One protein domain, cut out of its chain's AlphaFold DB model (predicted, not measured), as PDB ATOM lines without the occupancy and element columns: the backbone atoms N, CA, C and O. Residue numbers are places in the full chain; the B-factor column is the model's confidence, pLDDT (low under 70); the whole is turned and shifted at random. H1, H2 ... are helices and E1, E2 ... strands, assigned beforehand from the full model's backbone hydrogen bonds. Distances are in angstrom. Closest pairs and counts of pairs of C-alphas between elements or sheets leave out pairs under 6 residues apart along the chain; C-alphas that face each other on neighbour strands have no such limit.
ATOM      1  N   ALA A   4      -6.542 -29.968  27.730       65.56
ATOM      2  CA  ALA A   4      -6.319 -31.414  27.718       65.56
ATOM      3  C   ALA A   4      -5.406 -31.918  28.859       65.56
ATOM      4  O   ALA A   4      -5.551 -33.051  29.318       65.56
ATOM      5  N   GLN A   5      -4.460 -31.098  29.332       64.19
ATOM      6  CA  GLN A   5      -3.592 -31.448  30.461       64.19
ATOM      7  C   GLN A   5      -4.359 -31.373  31.785       64.19
ATOM      8  O   GLN A   5      -4.204 -32.271  32.606       64.19
ATOM      9  N   GLN A   6      -5.243 -30.386  31.956       64.12
ATOM     10  CA  GLN A   6      -6.093 -30.262  33.148       64.12
ATOM     11  C   GLN A   6      -7.061 -31.440  33.288       64.12
ATOM     12  O   GLN A   6      -7.146 -32.055  34.350       64.12
ATOM     13  N   LEU A   7      -7.741 -31.817  32.203       67.62
ATOM     14  CA  LEU A   7      -8.647 -32.971  32.209       67.62
ATOM     15  C   LEU A   7      -7.898 -34.275  32.523       67.62
ATOM     16  O   LEU A   7      -8.372 -35.109  33.296       67.62
ATOM     17  N   LYS A   8      -6.681 -34.418  31.988       65.88
ATOM     18  CA  LYS A   8      -5.804 -35.554  32.281       65.88
ATOM     19  C   LYS A   8      -5.358 -35.578  33.741       65.88
ATOM     20  O   LYS A   8      -5.271 -36.657  34.321       65.88
ATOM     21  N   GLU A   9      -5.060 -34.436  34.347       66.25
ATOM     22  CA  GLU A   9      -4.742 -34.369  35.775       66.25
ATOM     23  C   GLU A   9      -5.936 -34.792  36.630       66.25
ATOM     24  O   GLU A   9      -5.754 -35.612  37.526       66.25
ATOM     25  N   ILE A  10      -7.153 -34.338  36.304       67.25
ATOM     26  CA  ILE A  10      -8.374 -34.721  37.030       67.25
ATOM     27  C   ILE A  10      -8.628 -36.232  36.942       67.25
ATOM     28  O   ILE A  10      -8.925 -36.863  37.956       67.25
ATOM     29  N   ALA A  11      -8.444 -36.834  35.765       64.06
ATOM     30  CA  ALA A  11      -8.560 -38.283  35.593       64.06
ATOM     31  C   ALA A  11      -7.514 -39.073  36.409       64.06
ATOM     32  O   ALA A  11      -7.771 -40.201  36.831       64.06
ATOM     33  N   ASN A  12      -6.340 -38.480  36.660       64.50
ATOM     34  CA  ASN A  12      -5.247 -39.089  37.428       64.50
ATOM     35  C   ASN A  12      -5.267 -38.734  38.923       64.50
ATOM     36  O   ASN A  12      -4.349 -39.130  39.652       64.50
ATOM     37  N   GLN A  13      -6.273 -37.991  39.396       66.38
ATOM     38  CA  GLN A  13      -6.374 -37.642  40.809       66.38
ATOM     39  C   GLN A  13      -6.460 -38.906  41.667       66.38
ATOM     40  O   GLN A  13      -7.178 -39.861  41.364       66.38
ATOM     41  N   LYS A  14      -5.705 -38.913  42.769       66.00
ATOM     42  CA  LYS A  14      -5.857 -39.938  43.798       66.00
ATOM     43  C   LYS A  14      -7.184 -39.700  44.504       66.00
ATOM     44  O   LYS A  14      -7.432 -38.606  44.998       66.00
ATOM     45  N   PHE A  15      -8.007 -40.736  44.561       73.25
ATOM     46  CA  PHE A  15      -9.258 -40.716  45.308       73.25
ATOM     47  C   PHE A  15      -9.024 -41.252  46.718       73.25
ATOM     48  O   PHE A  15      -8.361 -42.281  46.887       73.25
ATOM     49  N   GLU A  16      -9.551 -40.537  47.709       78.25
ATOM     50  CA  GLU A  16      -9.557 -40.965  49.112       78.25
ATOM     51  C   GLU A  16     -10.579 -42.085  49.345       78.25
ATOM     52  O   GLU A  16     -10.340 -42.977  50.155       78.25
ATOM     53  N   ASP A  17     -11.675 -42.077  48.581       80.25
ATOM     54  CA  ASP A  17     -12.704 -43.113  48.611       80.25
ATOM     55  C   ASP A  17     -12.208 -44.404  47.920       80.25
ATOM     56  O   ASP A  17     -11.914 -44.382  46.717       80.25
ATOM     57  N   PRO A  18     -12.116 -45.540  48.640       75.75
ATOM     58  CA  PRO A  18     -11.699 -46.815  48.062       75.75
ATOM     59  C   PRO A  18     -12.723 -47.424  47.092       75.75
ATOM     60  O   PRO A  18     -12.340 -48.272  46.285       75.75
ATOM     61  N   TYR A  19     -13.994 -47.009  47.137       82.12
ATOM     62  CA  TYR A  19     -15.038 -47.485  46.227       82.12
ATOM     63  C   TYR A  19     -15.010 -46.769  44.872       82.12
ATOM     64  O   TYR A  19     -15.607 -47.258  43.912       82.12
ATOM     65  N   LEU A  20     -14.296 -45.643  44.767       82.06
ATOM     66  CA  LEU A  20     -14.130 -44.900  43.522       82.06
ATOM     67  C   LEU A  20     -13.003 -45.513  42.674       82.06
ATOM     68  O   LEU A  20     -11.811 -45.383  42.964       82.06
ATOM     69  N   LEU A  21     -13.390 -46.170  41.581       79.50
ATOM     70  CA  LEU A  21     -12.482 -46.916  40.702       79.50
ATOM     71  C   LEU A  21     -11.817 -46.030  39.635       79.50
ATOM     72  O   LEU A  21     -10.736 -46.346  39.131       79.50
ATOM     73  N   GLY A  22     -12.447 -44.905  39.291       80.50
ATOM     74  CA  GLY A  22     -11.943 -43.953  38.304       80.50
ATOM     75  C   GLY A  22     -12.901 -42.793  38.056       80.50
ATOM     76  O   GLY A  22     -14.077 -42.869  38.421       80.50
ATOM     77  N   ARG A  23     -12.396 -41.736  37.413       83.19
ATOM     78  CA  ARG A  23     -13.169 -40.551  37.031       83.19
ATOM     79  C   ARG A  23     -12.878 -40.167  35.582       83.19
ATOM     80  O   ARG A  23     -11.711 -40.069  35.211       83.19
ATOM     81  N   ILE A  24     -13.934 -39.906  34.819       82.44
ATOM     82  CA  ILE A  24     -13.882 -39.321  33.479       82.44
ATOM     83  C   ILE A  24     -14.408 -37.897  33.563       82.44
ATOM     84  O   ILE A  24     -15.449 -37.671  34.180       82.44
ATOM     85  N   VAL A  25     -13.716 -36.948  32.934       85.25
ATOM     86  CA  VAL A  25     -14.177 -35.559  32.817       85.25
ATOM     87  C   VAL A  25     -14.116 -35.100  31.371       85.25
ATOM     88  O   VAL A  25     -13.088 -35.246  30.717       85.25
ATOM     89  N   SER A  26     -15.201 -34.516  30.881       86.12
ATOM     90  CA  SER A  26     -15.311 -33.970  29.527       86.12
ATOM     91  C   SER A  26     -16.021 -32.629  29.570       86.12
ATOM     92  O   SER A  26     -16.892 -32.428  30.416       86.12
ATOM     93  N   ARG A  27     -15.735 -31.741  28.615       86.38
ATOM     94  CA  ARG A  27     -16.663 -30.641  28.340       86.38
ATOM     95  C   ARG A  27     -17.944 -31.183  27.723       86.38
ATOM     96  O   ARG A  27     -17.938 -32.259  27.115       86.38
ATOM     97  N   LEU A  28     -19.044 -30.458  27.894       85.44
ATOM     98  CA  LEU A  28     -20.291 -30.808  27.221       85.44
ATOM     99  C   LEU A  28     -20.212 -30.413  25.748       85.44
ATOM    100  O   LEU A  28     -19.683 -29.352  25.414       85.44
ATOM    101  N   ARG A  29     -20.839 -31.225  24.887       84.12
ATOM    102  CA  ARG A  29     -21.113 -30.874  23.481       84.12
ATOM    103  C   ARG A  29     -19.850 -30.611  22.641       84.12
ATOM    104  O   ARG A  29     -19.879 -29.804  21.715       84.12
ATOM    105  N   GLU A  30     -18.746 -31.277  22.961       76.56
ATOM    106  CA  GLU A  30     -17.469 -31.130  22.255       76.56
ATOM    107  C   GLU A  30     -17.305 -32.295  21.272       76.56
ATOM    108  O   GLU A  30     -17.309 -33.439  21.702       76.56
ATOM    109  N   ASN A  31     -17.205 -32.034  19.962       63.44
ATOM    110  CA  ASN A  31     -17.124 -33.058  18.896       63.44
ATOM    111  C   ASN A  31     -15.751 -33.764  18.836       63.44
ATOM    112  O   ASN A  31     -15.199 -33.982  17.759       63.44
ATOM    113  N   ASP A  32     -15.206 -34.130  19.988       62.72
ATOM    114  CA  ASP A  32     -13.910 -34.776  20.120       62.72
ATOM    115  C   ASP A  32     -14.048 -36.122  20.832       62.72
ATOM    116  O   ASP A  32     -14.930 -36.342  21.667       62.72
ATOM    117  N   THR A  33     -13.164 -37.051  20.469       60.56
ATOM    118  CA  THR A  33     -13.038 -38.341  21.153       60.56
ATOM    119  C   THR A  33     -11.942 -38.225  22.198       60.56
ATOM    120  O   THR A  33     -10.789 -37.942  21.868       60.56
ATOM    121  N   PHE A  34     -12.288 -38.467  23.460       67.88
ATOM    122  CA  PHE A  34     -11.336 -38.406  24.564       67.88
ATOM    123  C   PHE A  34     -11.117 -39.794  25.152       67.88
ATOM    124  O   PHE A  34     -12.070 -40.475  25.521       67.88
ATOM    125  N   VAL A  35      -9.847 -40.181  25.290       62.03
ATOM    126  CA  VAL A  35      -9.449 -41.417  25.974       62.03
ATOM    127  C   VAL A  35      -8.902 -41.056  27.346       62.03
ATOM    128  O   VAL A  35      -7.882 -40.366  27.450       62.03
ATOM    129  N   GLN A  36      -9.542 -41.536  28.411       69.38
ATOM    130  CA  GLN A  36      -9.068 -41.327  29.781       69.38
ATOM    131  C   GLN A  36      -8.762 -42.664  30.453       69.38
ATOM    132  O   GLN A  36      -9.516 -43.631  30.369       69.38
ATOM    133  N   LYS A  37      -7.583 -42.738  31.081       62.06
ATOM    134  CA  LYS A  37      -7.086 -43.946  31.749       62.06
ATOM    135  C   LYS A  37      -7.344 -43.840  33.243       62.06
ATOM    136  O   LYS A  37      -6.987 -42.841  33.855       62.06
ATOM    137  N   HIS A  38      -7.927 -44.882  33.819       68.25
ATOM    138  CA  HIS A  38      -8.333 -44.913  35.218       68.25
ATOM    139  C   HIS A  38      -7.312 -45.640  36.103       68.25
ATOM    140  O   HIS A  38      -6.401 -46.328  35.625       68.25
ATOM    141  N   ARG A  39      -7.491 -45.511  37.425       61.53
ATOM    142  CA  ARG A  39      -6.668 -46.168  38.454       61.53
ATOM    143  C   ARG A  39      -6.717 -47.693  38.355       61.53
ATOM    144  O   ARG A  39      -5.694 -48.346  38.546       61.53
ATOM    145  N   ASP A  40      -7.871 -48.250  37.998       66.81
ATOM    146  CA  ASP A  40      -8.061 -49.685  37.753       66.81
ATOM    147  C   ASP A  40      -7.460 -50.167  36.417       66.81
ATOM    148  O   ASP A  40      -7.650 -51.315  36.019       66.81
ATOM    149  N   ARG A  41      -6.693 -49.302  35.737       66.12
ATOM    150  CA  ARG A  41      -6.034 -49.520  34.443       66.12
ATOM    151  C   ARG A  41      -6.987 -49.663  33.259       66.12
ATOM    152  O   ARG A  41      -6.474 -49.775  32.141       66.12
ATOM    153  N   ARG A  42      -8.310 -49.600  33.458       74.19
ATOM    154  CA  ARG A  42      -9.248 -49.513  32.336       74.19
ATOM    155  C   ARG A  42      -9.047 -48.185  31.610       74.19
ATOM    156  O   ARG A  42      -8.682 -47.166  32.206       74.19
ATOM    157  N   LYS A  43      -9.228 -48.229  30.298       75.88
ATOM    158  CA  LYS A  43      -9.347 -47.045  29.455       75.88
ATOM    159  C   LYS A  43     -10.819 -46.926  29.126       75.88
ATOM    160  O   LYS A  43     -11.411 -47.940  28.796       75.88
ATOM    161  N   CYS A  44     -11.379 -45.738  29.255       81.94
ATOM    162  CA  CYS A  44     -12.714 -45.475  28.758       81.94
ATOM    163  C   CYS A  44     -12.613 -44.428  27.660       81.94
ATOM    164  O   CYS A  44     -11.855 -43.457  27.782       81.94
ATOM    165  N   ASP A  45     -13.392 -44.640  26.614       83.06
ATOM    166  CA  ASP A  45     -13.499 -43.731  25.491       83.06
ATOM    167  C   ASP A  45     -14.815 -42.973  25.605       83.06
ATOM    168  O   ASP A  45     -15.855 -43.546  25.933       83.06
ATOM    169  N   LEU A  46     -14.776 -41.673  25.350       86.69
ATOM    170  CA  LEU A  46     -15.942 -40.813  25.442       86.69
ATOM    171  C   LEU A  46     -16.186 -40.160  24.088       86.69
ATOM    172  O   LEU A  46     -15.276 -39.552  23.521       86.69
ATOM    173  N   PHE A  47     -17.404 -40.313  23.576       87.94
ATOM    174  CA  PHE A  47     -17.790 -39.835  22.256       87.94
ATOM    175  C   PHE A  47     -19.044 -38.977  22.336       87.94
ATOM    176  O   PHE A  47     -20.122 -39.460  22.694       87.94
ATOM    177  N   TRP A  48     -18.909 -37.708  21.962       90.69
ATOM    178  CA  TRP A  48     -20.045 -36.819  21.773       90.69
ATOM    179  C   TRP A  48     -20.481 -36.786  20.314       90.69
ATOM    180  O   TRP A  48     -19.667 -36.773  19.394       90.69
ATOM    181  N   ARG A  49     -21.792 -36.688  20.106       91.25
ATOM    182  CA  ARG A  49     -22.388 -36.399  18.803       91.25
ATOM    183  C   ARG A  49     -23.618 -35.520  18.945       91.25
ATOM    184  O   ARG A  49     -24.398 -35.663  19.889       91.25
ATOM    185  N   ASN A  50     -23.834 -34.660  17.963       91.38
ATOM    186  CA  ASN A  50     -25.091 -33.943  17.814       91.38
ATOM    187  C   ASN A  50     -26.123 -34.854  17.117       91.38
ATOM    188  O   ASN A  50     -25.883 -35.323  16.007       91.38
ATOM    189  N   ALA A  51     -27.258 -35.112  17.770       90.44
ATOM    190  CA  ALA A  51     -28.357 -35.939  17.262       90.44
ATOM    191  C   ALA A  51     -29.575 -35.100  16.811       90.44
ATOM    192  O   ALA A  51     -30.701 -35.595  16.747       90.44
ATOM    193  N   GLY A  52     -29.369 -33.811  16.529       89.88
ATOM    194  CA  GLY A  52     -30.408 -32.853  16.156       89.88
ATOM    195  C   GLY A  52     -31.056 -32.216  17.381       89.88
ATOM    196  O   GLY A  52     -30.731 -31.087  17.735       89.88
ATOM    197  N   ALA A  53     -31.967 -32.937  18.042       91.31
ATOM    198  CA  ALA A  53     -32.725 -32.410  19.188       91.31
ATOM    199  C   ALA A  53     -31.938 -32.412  20.514       91.31
ATOM    200  O   ALA A  53     -32.316 -31.739  21.475       91.31
ATOM    201  N   TYR A  54     -30.852 -33.179  20.574       93.56
ATOM    202  CA  TYR A  54     -30.007 -33.330  21.751       93.56
ATOM    203  C   TYR A  54     -28.564 -33.626  21.352       93.56
ATOM    204  O   TYR A  54     -28.269 -34.063  20.237       93.56
ATOM    205  N   TRP A  55     -27.664 -33.411  22.302       93.94
ATOM    206  CA  TRP A  55     -26.296 -33.900  22.249       93.94
ATOM    207  C   TRP A  55     -26.200 -35.203  23.016       93.94
ATOM    208  O   TRP A  55     -26.622 -35.265  24.164       93.94
ATOM    209  N   ARG A  56     -25.629 -36.227  22.392       94.31
ATOM    210  CA  ARG A  56     -25.393 -37.519  23.024       94.31
ATOM    211  C   ARG A  56     -23.928 -37.675  23.346       94.31
ATOM    212  O   ARG A  56     -23.107 -37.562  22.444       94.31
ATOM    213  N   CYS A  57     -23.643 -38.015  24.586       93.31
ATOM    214  CA  CYS A  57     -22.384 -38.578  25.021       93.31
ATOM    215  C   CYS A  57     -22.555 -40.083  25.221       93.31
ATOM    216  O   CYS A  57     -23.447 -40.504  25.960       93.31
ATOM    217  N   THR A  58     -21.702 -40.887  24.598       93.00
ATOM    218  CA  THR A  58     -21.589 -42.321  24.878       93.00
ATOM    219  C   THR A  58     -20.213 -42.603  25.459       93.00
ATOM    220  O   THR A  58     -19.197 -42.156  24.924       93.00
ATOM    221  N   ILE A  59     -20.194 -43.328  26.573       91.00
ATOM    222  CA  ILE A  59     -18.992 -43.667  27.325       91.00
ATOM    223  C   ILE A  59     -18.772 -45.161  27.163       91.00
ATOM    224  O   ILE A  59     -19.545 -45.959  27.693       91.00
ATOM    225  N   PHE A  60     -17.728 -45.531  26.435       88.88
ATOM    226  CA  PHE A  60     -17.364 -46.911  26.167       88.88
ATOM    227  C   PHE A  60     -16.315 -47.391  27.164       88.88
ATOM    228  O   PHE A  60     -15.382 -46.665  27.512       88.88
ATOM    229  N   VAL A  61     -16.452 -48.639  27.605       83.44
ATOM    230  CA  VAL A  61     -15.384 -49.369  28.300       83.44
ATOM    231  C   VAL A  61     -14.273 -49.742  27.312       83.44
ATOM    232  O   VAL A  61     -13.114 -49.848  27.700       83.44
ATOM    233  N   SER A  62     -14.619 -49.937  26.039       74.62
ATOM    234  CA  SER A  62     -13.685 -50.119  24.928       74.62
ATOM    235  C   SER A  62     -14.412 -49.832  23.617       74.62
ATOM    236  O   SER A  62     -15.435 -50.457  23.334       74.62
ATOM    237  N   LEU A  63     -13.891 -48.914  22.795       69.06
ATOM    238  CA  LEU A  63     -14.430 -48.695  21.444       69.06
ATOM    239  C   LEU A  63     -14.347 -49.941  20.555       69.06
ATOM    240  O   LEU A  63     -15.166 -50.092  19.657       69.06
ATOM    241  N   GLU A  64     -13.384 -50.836  20.793       76.44
ATOM    242  CA  GLU A  64     -13.206 -52.049  19.983       76.44
ATOM    243  C   GLU A  64     -14.292 -53.100  20.248       76.44
ATOM    244  O   GLU A  64     -14.628 -53.864  19.347       76.44
ATOM    245  N   SER A  65     -14.827 -53.155  21.472       76.69
ATOM    246  CA  SER A  65     -15.889 -54.102  21.842       76.69
ATOM    247  C   SER A  65     -17.287 -53.492  21.806       76.69
ATOM    248  O   SER A  65     -18.257 -54.212  22.009       76.69
ATOM    249  N   GLU A  66     -17.395 -52.181  21.563       81.06
ATOM    250  CA  GLU A  66     -18.639 -51.405  21.656       81.06
ATOM    251  C   GLU A  66     -19.351 -51.531  23.020       81.06
ATOM    252  O   GLU A  66     -20.525 -51.182  23.150       81.06
ATOM    253  N   ASP A  67     -18.644 -51.971  24.068       87.38
ATOM    254  CA  ASP A  67     -19.208 -52.108  25.411       87.38
ATOM    255  C   ASP A  67     -19.465 -50.728  26.019       87.38
ATOM    256  O   ASP A  67     -18.536 -49.947  26.257       87.38
ATOM    257  N   ILE A  68     -20.731 -50.425  26.308       90.19
ATOM    258  CA  ILE A  68     -21.158 -49.127  26.836       90.19
ATOM    259  C   ILE A  68     -21.200 -49.174  28.361       90.19
ATOM    260  O   ILE A  68     -21.856 -50.020  28.961       90.19
ATOM    261  N   LEU A  69     -20.548 -48.202  28.993       90.56
ATOM    262  CA  LEU A  69     -20.635 -47.959  30.427       90.56
ATOM    263  C   LEU A  69     -21.863 -47.111  30.764       90.56
ATOM    264  O   LEU A  69     -22.640 -47.455  31.656       90.56
ATOM    265  N   ALA A  70     -22.027 -45.996  30.052       93.44
ATOM    266  CA  ALA A  70     -23.151 -45.088  30.214       93.44
ATOM    267  C   ALA A  70     -23.386 -44.244  28.955       93.44
ATOM    268  O   ALA A  70     -22.492 -44.044  28.129       93.44
ATOM    269  N   GLN A  71     -24.595 -43.703  28.847       95.12
ATOM    270  CA  GLN A  71     -25.007 -42.751  27.828       95.12
ATOM    271  C   GLN A  71     -25.720 -41.569  28.488       95.12
ATOM    272  O   GLN A  71     -26.559 -41.749  29.371       95.12
ATOM    273  N   VAL A  72     -25.400 -40.361  28.032       95.00
ATOM    274  CA  VAL A  72     -26.000 -39.110  28.504       95.00
ATOM    275  C   VAL A  72     -26.511 -38.325  27.305       95.00
ATOM    276  O   VAL A  72     -25.724 -37.946  26.442       95.00
ATOM    277  N   ASP A  73     -27.809 -38.043  27.271       95.50
ATOM    278  CA  ASP A  73     -28.413 -37.155  26.280       95.50
ATOM    279  C   ASP A  73     -28.777 -35.819  26.928       95.50
ATOM    280  O   ASP A  73     -29.509 -35.778  27.917       95.50
ATOM    281  N   LEU A  74     -28.281 -34.730  26.346       93.50
ATOM    282  CA  LEU A  74     -28.545 -33.354  26.752       93.50
ATOM    283  C   LEU A  74     -29.394 -32.663  25.693       93.50
ATOM    284  O   LEU A  74     -28.891 -32.272  24.634       93.50
ATOM    285  N   HIS A  75     -30.676 -32.499  25.979       92.94
ATOM    286  CA  HIS A  75     -31.602 -31.794  25.109       92.94
ATOM    287  C   HIS A  75     -31.421 -30.277  25.221       92.94
ATOM    288  O   HIS A  75     -30.960 -29.741  26.233       92.94
ATOM    289  N   VAL A  76     -31.773 -29.568  24.147       85.81
ATOM    290  CA  VAL A  76     -31.670 -28.099  24.078       85.81
ATOM    291  C   VAL A  76     -32.608 -27.380  25.051       85.81
ATOM    292  O   VAL A  76     -32.341 -26.243  25.423       85.81
ATOM    293  N   ASP A  77     -33.673 -28.051  25.484       87.50
ATOM    294  CA  ASP A  77     -34.662 -27.572  26.455       87.50
ATOM    295  C   ASP A  77     -34.251 -27.821  27.920       87.50
ATOM    296  O   ASP A  77     -35.000 -27.494  28.839       87.50
ATOM    297  N   GLY A  78     -33.058 -28.381  28.144       82.12
ATOM    298  CA  GLY A  78     -32.531 -28.690  29.472       82.12
ATOM    299  C   GLY A  78     -32.890 -30.085  29.986       82.12
ATOM    300  O   GLY A  78     -32.390 -30.474  31.043       82.12
ATOM    301  N   ILE A  79     -33.689 -30.873  29.254       92.19
ATOM    302  CA  ILE A  79     -33.938 -32.269  29.621       92.19
ATOM    303  C   ILE A  79     -32.639 -33.066  29.496       92.19
ATOM    304  O   ILE A  79     -31.938 -33.028  28.483       92.19
ATOM    305  N   THR A  80     -32.335 -33.822  30.545       92.81
ATOM    306  CA  THR A  80     -31.193 -34.730  30.590       92.81
ATOM    307  C   THR A  80     -31.693 -36.155  30.747       92.81
ATOM    308  O   THR A  80     -32.438 -36.455  31.681       92.81
ATOM    309  N   ARG A  81     -31.253 -37.049  29.861       95.25
ATOM    310  CA  ARG A  81     -31.506 -38.488  29.960       95.25
ATOM    311  C   ARG A  81     -30.198 -39.211  30.230       95.25
ATOM    312  O   ARG A  81     -29.215 -38.975  29.535       95.25
ATOM    313  N   VAL A  82     -30.197 -40.098  31.218       94.81
ATOM    314  CA  VAL A  82     -29.027 -40.895  31.593       94.81
ATOM    315  C   VAL A  82     -29.397 -42.369  31.555       94.81
ATOM    316  O   VAL A  82     -30.368 -42.783  32.183       94.81
ATOM    317  N   GLU A  83     -28.615 -43.154  30.825       95.69
ATOM    318  CA  GLU A  83     -28.666 -44.617  30.820       95.69
ATOM    319  C   GLU A  83     -27.318 -45.126  31.340       95.69
ATOM    320  O   GLU A  83     -26.272 -44.737  30.825       95.69
ATOM    321  N   SER A  84     -27.329 -45.961  32.377       92.50
ATOM    322  CA  SER A  84     -26.117 -46.502  33.004       92.50
ATOM    323  C   SER A  84     -26.172 -48.021  33.017       92.50
ATOM    324  O   SER A  84     -27.177 -48.591  33.438       92.50
ATOM    325  N   TYR A  85     -25.088 -48.662  32.590       91.69
ATOM    326  CA  TYR A  85     -24.979 -50.119  32.467       91.69
ATOM    327  C   TYR A  85     -24.017 -50.728  33.496       91.69
ATOM    328  O   TYR A  85     -24.155 -51.894  33.853       91.69
ATOM    329  N   GLU A  86     -23.091 -49.930  34.034       87.94
ATOM    330  CA  GLU A  86     -22.305 -50.262  35.231       87.94
ATOM    331  C   GLU A  86     -22.657 -49.303  36.388       87.94
ATOM    332  O   GLU A  86     -23.150 -48.199  36.138       87.94
ATOM    333  N   PRO A  87     -22.384 -49.664  37.658       89.62
ATOM    334  CA  PRO A  87     -22.481 -48.727  38.773       89.62
ATOM    335  C   PRO A  87     -21.579 -47.500  38.566       89.62
ATOM    336  O   PRO A  87     -20.345 -47.579  38.557       89.62
ATOM    337  N   CYS A  88     -22.201 -46.336  38.414       89.31
ATOM    338  CA  CYS A  88     -21.495 -45.071  38.308       89.31
ATOM    339  C   CYS A  88     -22.333 -43.913  38.860       89.31
ATOM    340  O   CYS A  88     -23.548 -44.013  39.017       89.31
ATOM    341  N   SER A  89     -21.654 -42.811  39.160       90.56
ATOM    342  CA  SER A  89     -22.267 -41.512  39.414       90.56
ATOM    343  C   SER A  89     -21.940 -40.586  38.254       90.56
ATOM    344  O   SER A  89     -20.789 -40.516  37.817       90.56
ATOM    345  N   ILE A  90     -22.954 -39.888  37.755       90.88
ATOM    346  CA  ILE A  90     -22.829 -38.931  36.663       90.88
ATOM    347  C   ILE A  90     -23.252 -37.569  37.192       90.88
ATOM    348  O   ILE A  90     -24.350 -37.402  37.717       90.88
ATOM    349  N   THR A  91     -22.368 -36.591  37.053       91.44
ATOM    350  CA  THR A  91     -22.623 -35.191  37.378       91.44
ATOM    351  C   THR A  91     -22.502 -34.371  36.109       91.44
ATOM    352  O   THR A  91     -21.519 -34.479  35.378       91.44
ATOM    353  N   ILE A  92     -23.514 -33.554  35.853       90.50
ATOM    354  CA  ILE A  92     -23.537 -32.606  34.745       90.50
ATOM    355  C   ILE A  92     -23.590 -31.229  35.379       90.50
ATOM    356  O   ILE A  92     -24.513 -30.935  36.135       90.50
ATOM    357  N   ASP A  93     -22.594 -30.410  35.070       88.25
ATOM    358  CA  ASP A  93     -22.542 -29.010  35.457       88.25
ATOM    359  C   ASP A  93     -22.658 -28.151  34.193       88.25
ATOM    360  O   ASP A  93     -21.668 -27.942  33.485       88.25
ATOM    361  N   PRO A  94     -23.866 -27.673  33.857       82.56
ATOM    362  CA  PRO A  94     -24.058 -26.800  32.708       82.56
ATOM    363  C   PRO A  94     -23.385 -25.431  32.869       82.56
ATOM    364  O   PRO A  94     -23.104 -24.793  31.858       82.56
ATOM    365  N   THR A  95     -23.141 -24.977  34.104       85.94
ATOM    366  CA  THR A  95     -22.552 -23.658  34.390       85.94
ATOM    367  C   THR A  95     -21.065 -23.669  34.065       85.94
ATOM    368  O   THR A  95     -20.580 -22.797  33.351       85.94
ATOM    369  N   GLU A  96     -20.367 -24.706  34.524       82.50
ATOM    370  CA  GLU A  96     -18.945 -24.930  34.238       82.50
ATOM    371  C   GLU A  96     -18.720 -25.646  32.890       82.50
ATOM    372  O   GLU A  96     -17.587 -25.833  32.448       82.50
ATOM    373  N   ASN A  97     -19.804 -26.037  32.209       86.25
ATOM    374  CA  ASN A  97     -19.806 -26.796  30.959       86.25
ATOM    375  C   ASN A  97     -19.072 -28.148  31.064       86.25
ATOM    376  O   ASN A  97     -18.293 -28.512  30.178       86.25
ATOM    377  N   LEU A  98     -19.334 -28.914  32.129       87.94
ATOM    378  CA  LEU A  98     -18.649 -30.173  32.431       87.94
ATOM    379  C   LEU A  98     -19.596 -31.369  32.578       87.94
ATOM    380  O   LEU A  98     -20.669 -31.289  33.171       87.94
ATOM    381  N   LEU A  99     -19.134 -32.516  32.089       89.56
ATOM    382  CA  LEU A  99     -19.622 -33.848  32.423       89.56
ATOM    383  C   LEU A  99     -18.548 -34.550  33.251       89.56
ATOM    384  O   LEU A  99     -17.400 -34.657  32.816       89.56
ATOM    385  N   VAL A 100     -18.935 -35.080  34.406       88.31
ATOM    386  CA  VAL A 100     -18.085 -35.902  35.265       88.31
ATOM    387  C   VAL A 100     -18.751 -37.254  35.465       88.31
ATOM    388  O   VAL A 100     -19.869 -37.327  35.968       88.31
ATOM    389  N   LEU A 101     -18.053 -38.333  35.121       89.31
ATOM    390  CA  LEU A 101     -18.458 -39.693  35.456       89.31
ATOM    391  C   LEU A 101     -17.494 -40.279  36.479       89.31
ATOM    392  O   LEU A 101     -16.285 -40.257  36.285       89.31
ATOM    393  N   SER A 102     -18.032 -40.846  37.549       87.94
ATOM    394  CA  SER A 102     -17.293 -41.539  38.599       87.94
ATOM    395  C   SER A 102     -17.711 -43.006  38.622       87.94
ATOM    396  O   SER A 102     -18.880 -43.304  38.850       87.94
ATOM    397  N   ARG A 103     -16.779 -43.931  38.368       87.56
ATOM    398  CA  ARG A 103     -17.050 -45.379  38.419       87.56
ATOM    399  C   ARG A 103     -16.978 -45.877  39.848       87.56
ATOM    400  O   ARG A 103     -15.985 -45.620  40.525       87.56
ATOM    401  N   ILE A 104     -17.983 -46.624  40.279       87.69
ATOM    402  CA  ILE A 104     -18.112 -47.054  41.670       87.69
ATOM    403  C   ILE A 104     -18.077 -48.581  41.707       87.69
ATOM    404  O   ILE A 104     -18.587 -49.245  40.805       87.69
ATOM    405  N   ALA A 105     -17.440 -49.159  42.721       82.75
ATOM    406  CA  ALA A 105     -17.551 -50.590  42.966       82.75
ATOM    407  C   ALA A 105     -19.016 -50.969  43.281       82.75
ATOM    408  O   ALA A 105     -19.724 -50.183  43.916       82.75
TER     409      ALA A 105
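This is residues 4 to 105 of the 108 residues of an uncharacterized protein of Granulicella tundricola (strain ATCC BAA-1859 / DSM 23138 / MP5ACTX9) (UniProt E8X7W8). Two antiparallel sheets lie face to face as a sandwich, a twisted one of five strands, E2 to E6, and a smaller one of E1, E8 and E7, with the short helix H1 beside E1 and E2. The 102 printed residues hold one named helix and eight named strands, in the order H1, then E1 to E8; the class is mostly strand. The whole is compact, with a radius of gyration of the C-alphas of 13.0 A and spans of 37 by 31 by 23 A.

In the larger sheet, E2 is residues 33 to 37, E3 43 to 50 (23.6 A), E4 54 to 62 (23.6 A), E5 67 to 75 (23.8 A) and E6 80 to 84. In the other, E1 is residues 20 to 27 (21.0 A), E8 98 to 104 (19.3 A) and E7 88 to 93 (16.3 A). H1, residues 4 to 11, begins at C-alpha 4 (-6.319, -31.414, 27.718); E8 ends at C-alpha 104 (-18.112, -47.054, 41.670).

E2 E3 E4 E5 E6 form a meander, each strand the antiparallel neighbour of the one before; N 34 and O 46 of E2 and E3, 3.2 A, N 47 and O 58 of E3 and E4, 2.9 A, N 57 and O 72 of E4 and E5, 2.8 A, and N 71 and O 83 of E5 and E6, 2.8 A, are within hydrogen-bond range. E5 bends by 51 degrees at residue 70. In the other sheet, N 24 and O 101 of E1 and E8, 2.8 A, and N 91 and O 100 of E7 and E8, 2.8 A, are within range. The facing parts of the sheets are 9.4 A apart centre to centre, their strands at 29 degrees. H1 is on the sheet E1 E8 E7, height 4.6 A, over none of its strands; the closest C-alphas of H1 and E1 are those of Ala 11 and Arg 23, 5.3 A. It only grazes the larger sheet. In H1 every O i to N i+4 pair is within hydrogen-bond range.

The C-alphas of Glu 16 and Gly 52, the two farthest apart, are 39.8 A apart. The printed part has no cut, and no link is long. The pLDDT is under 70 at residues 4 to 14, 31 to 41 and 63.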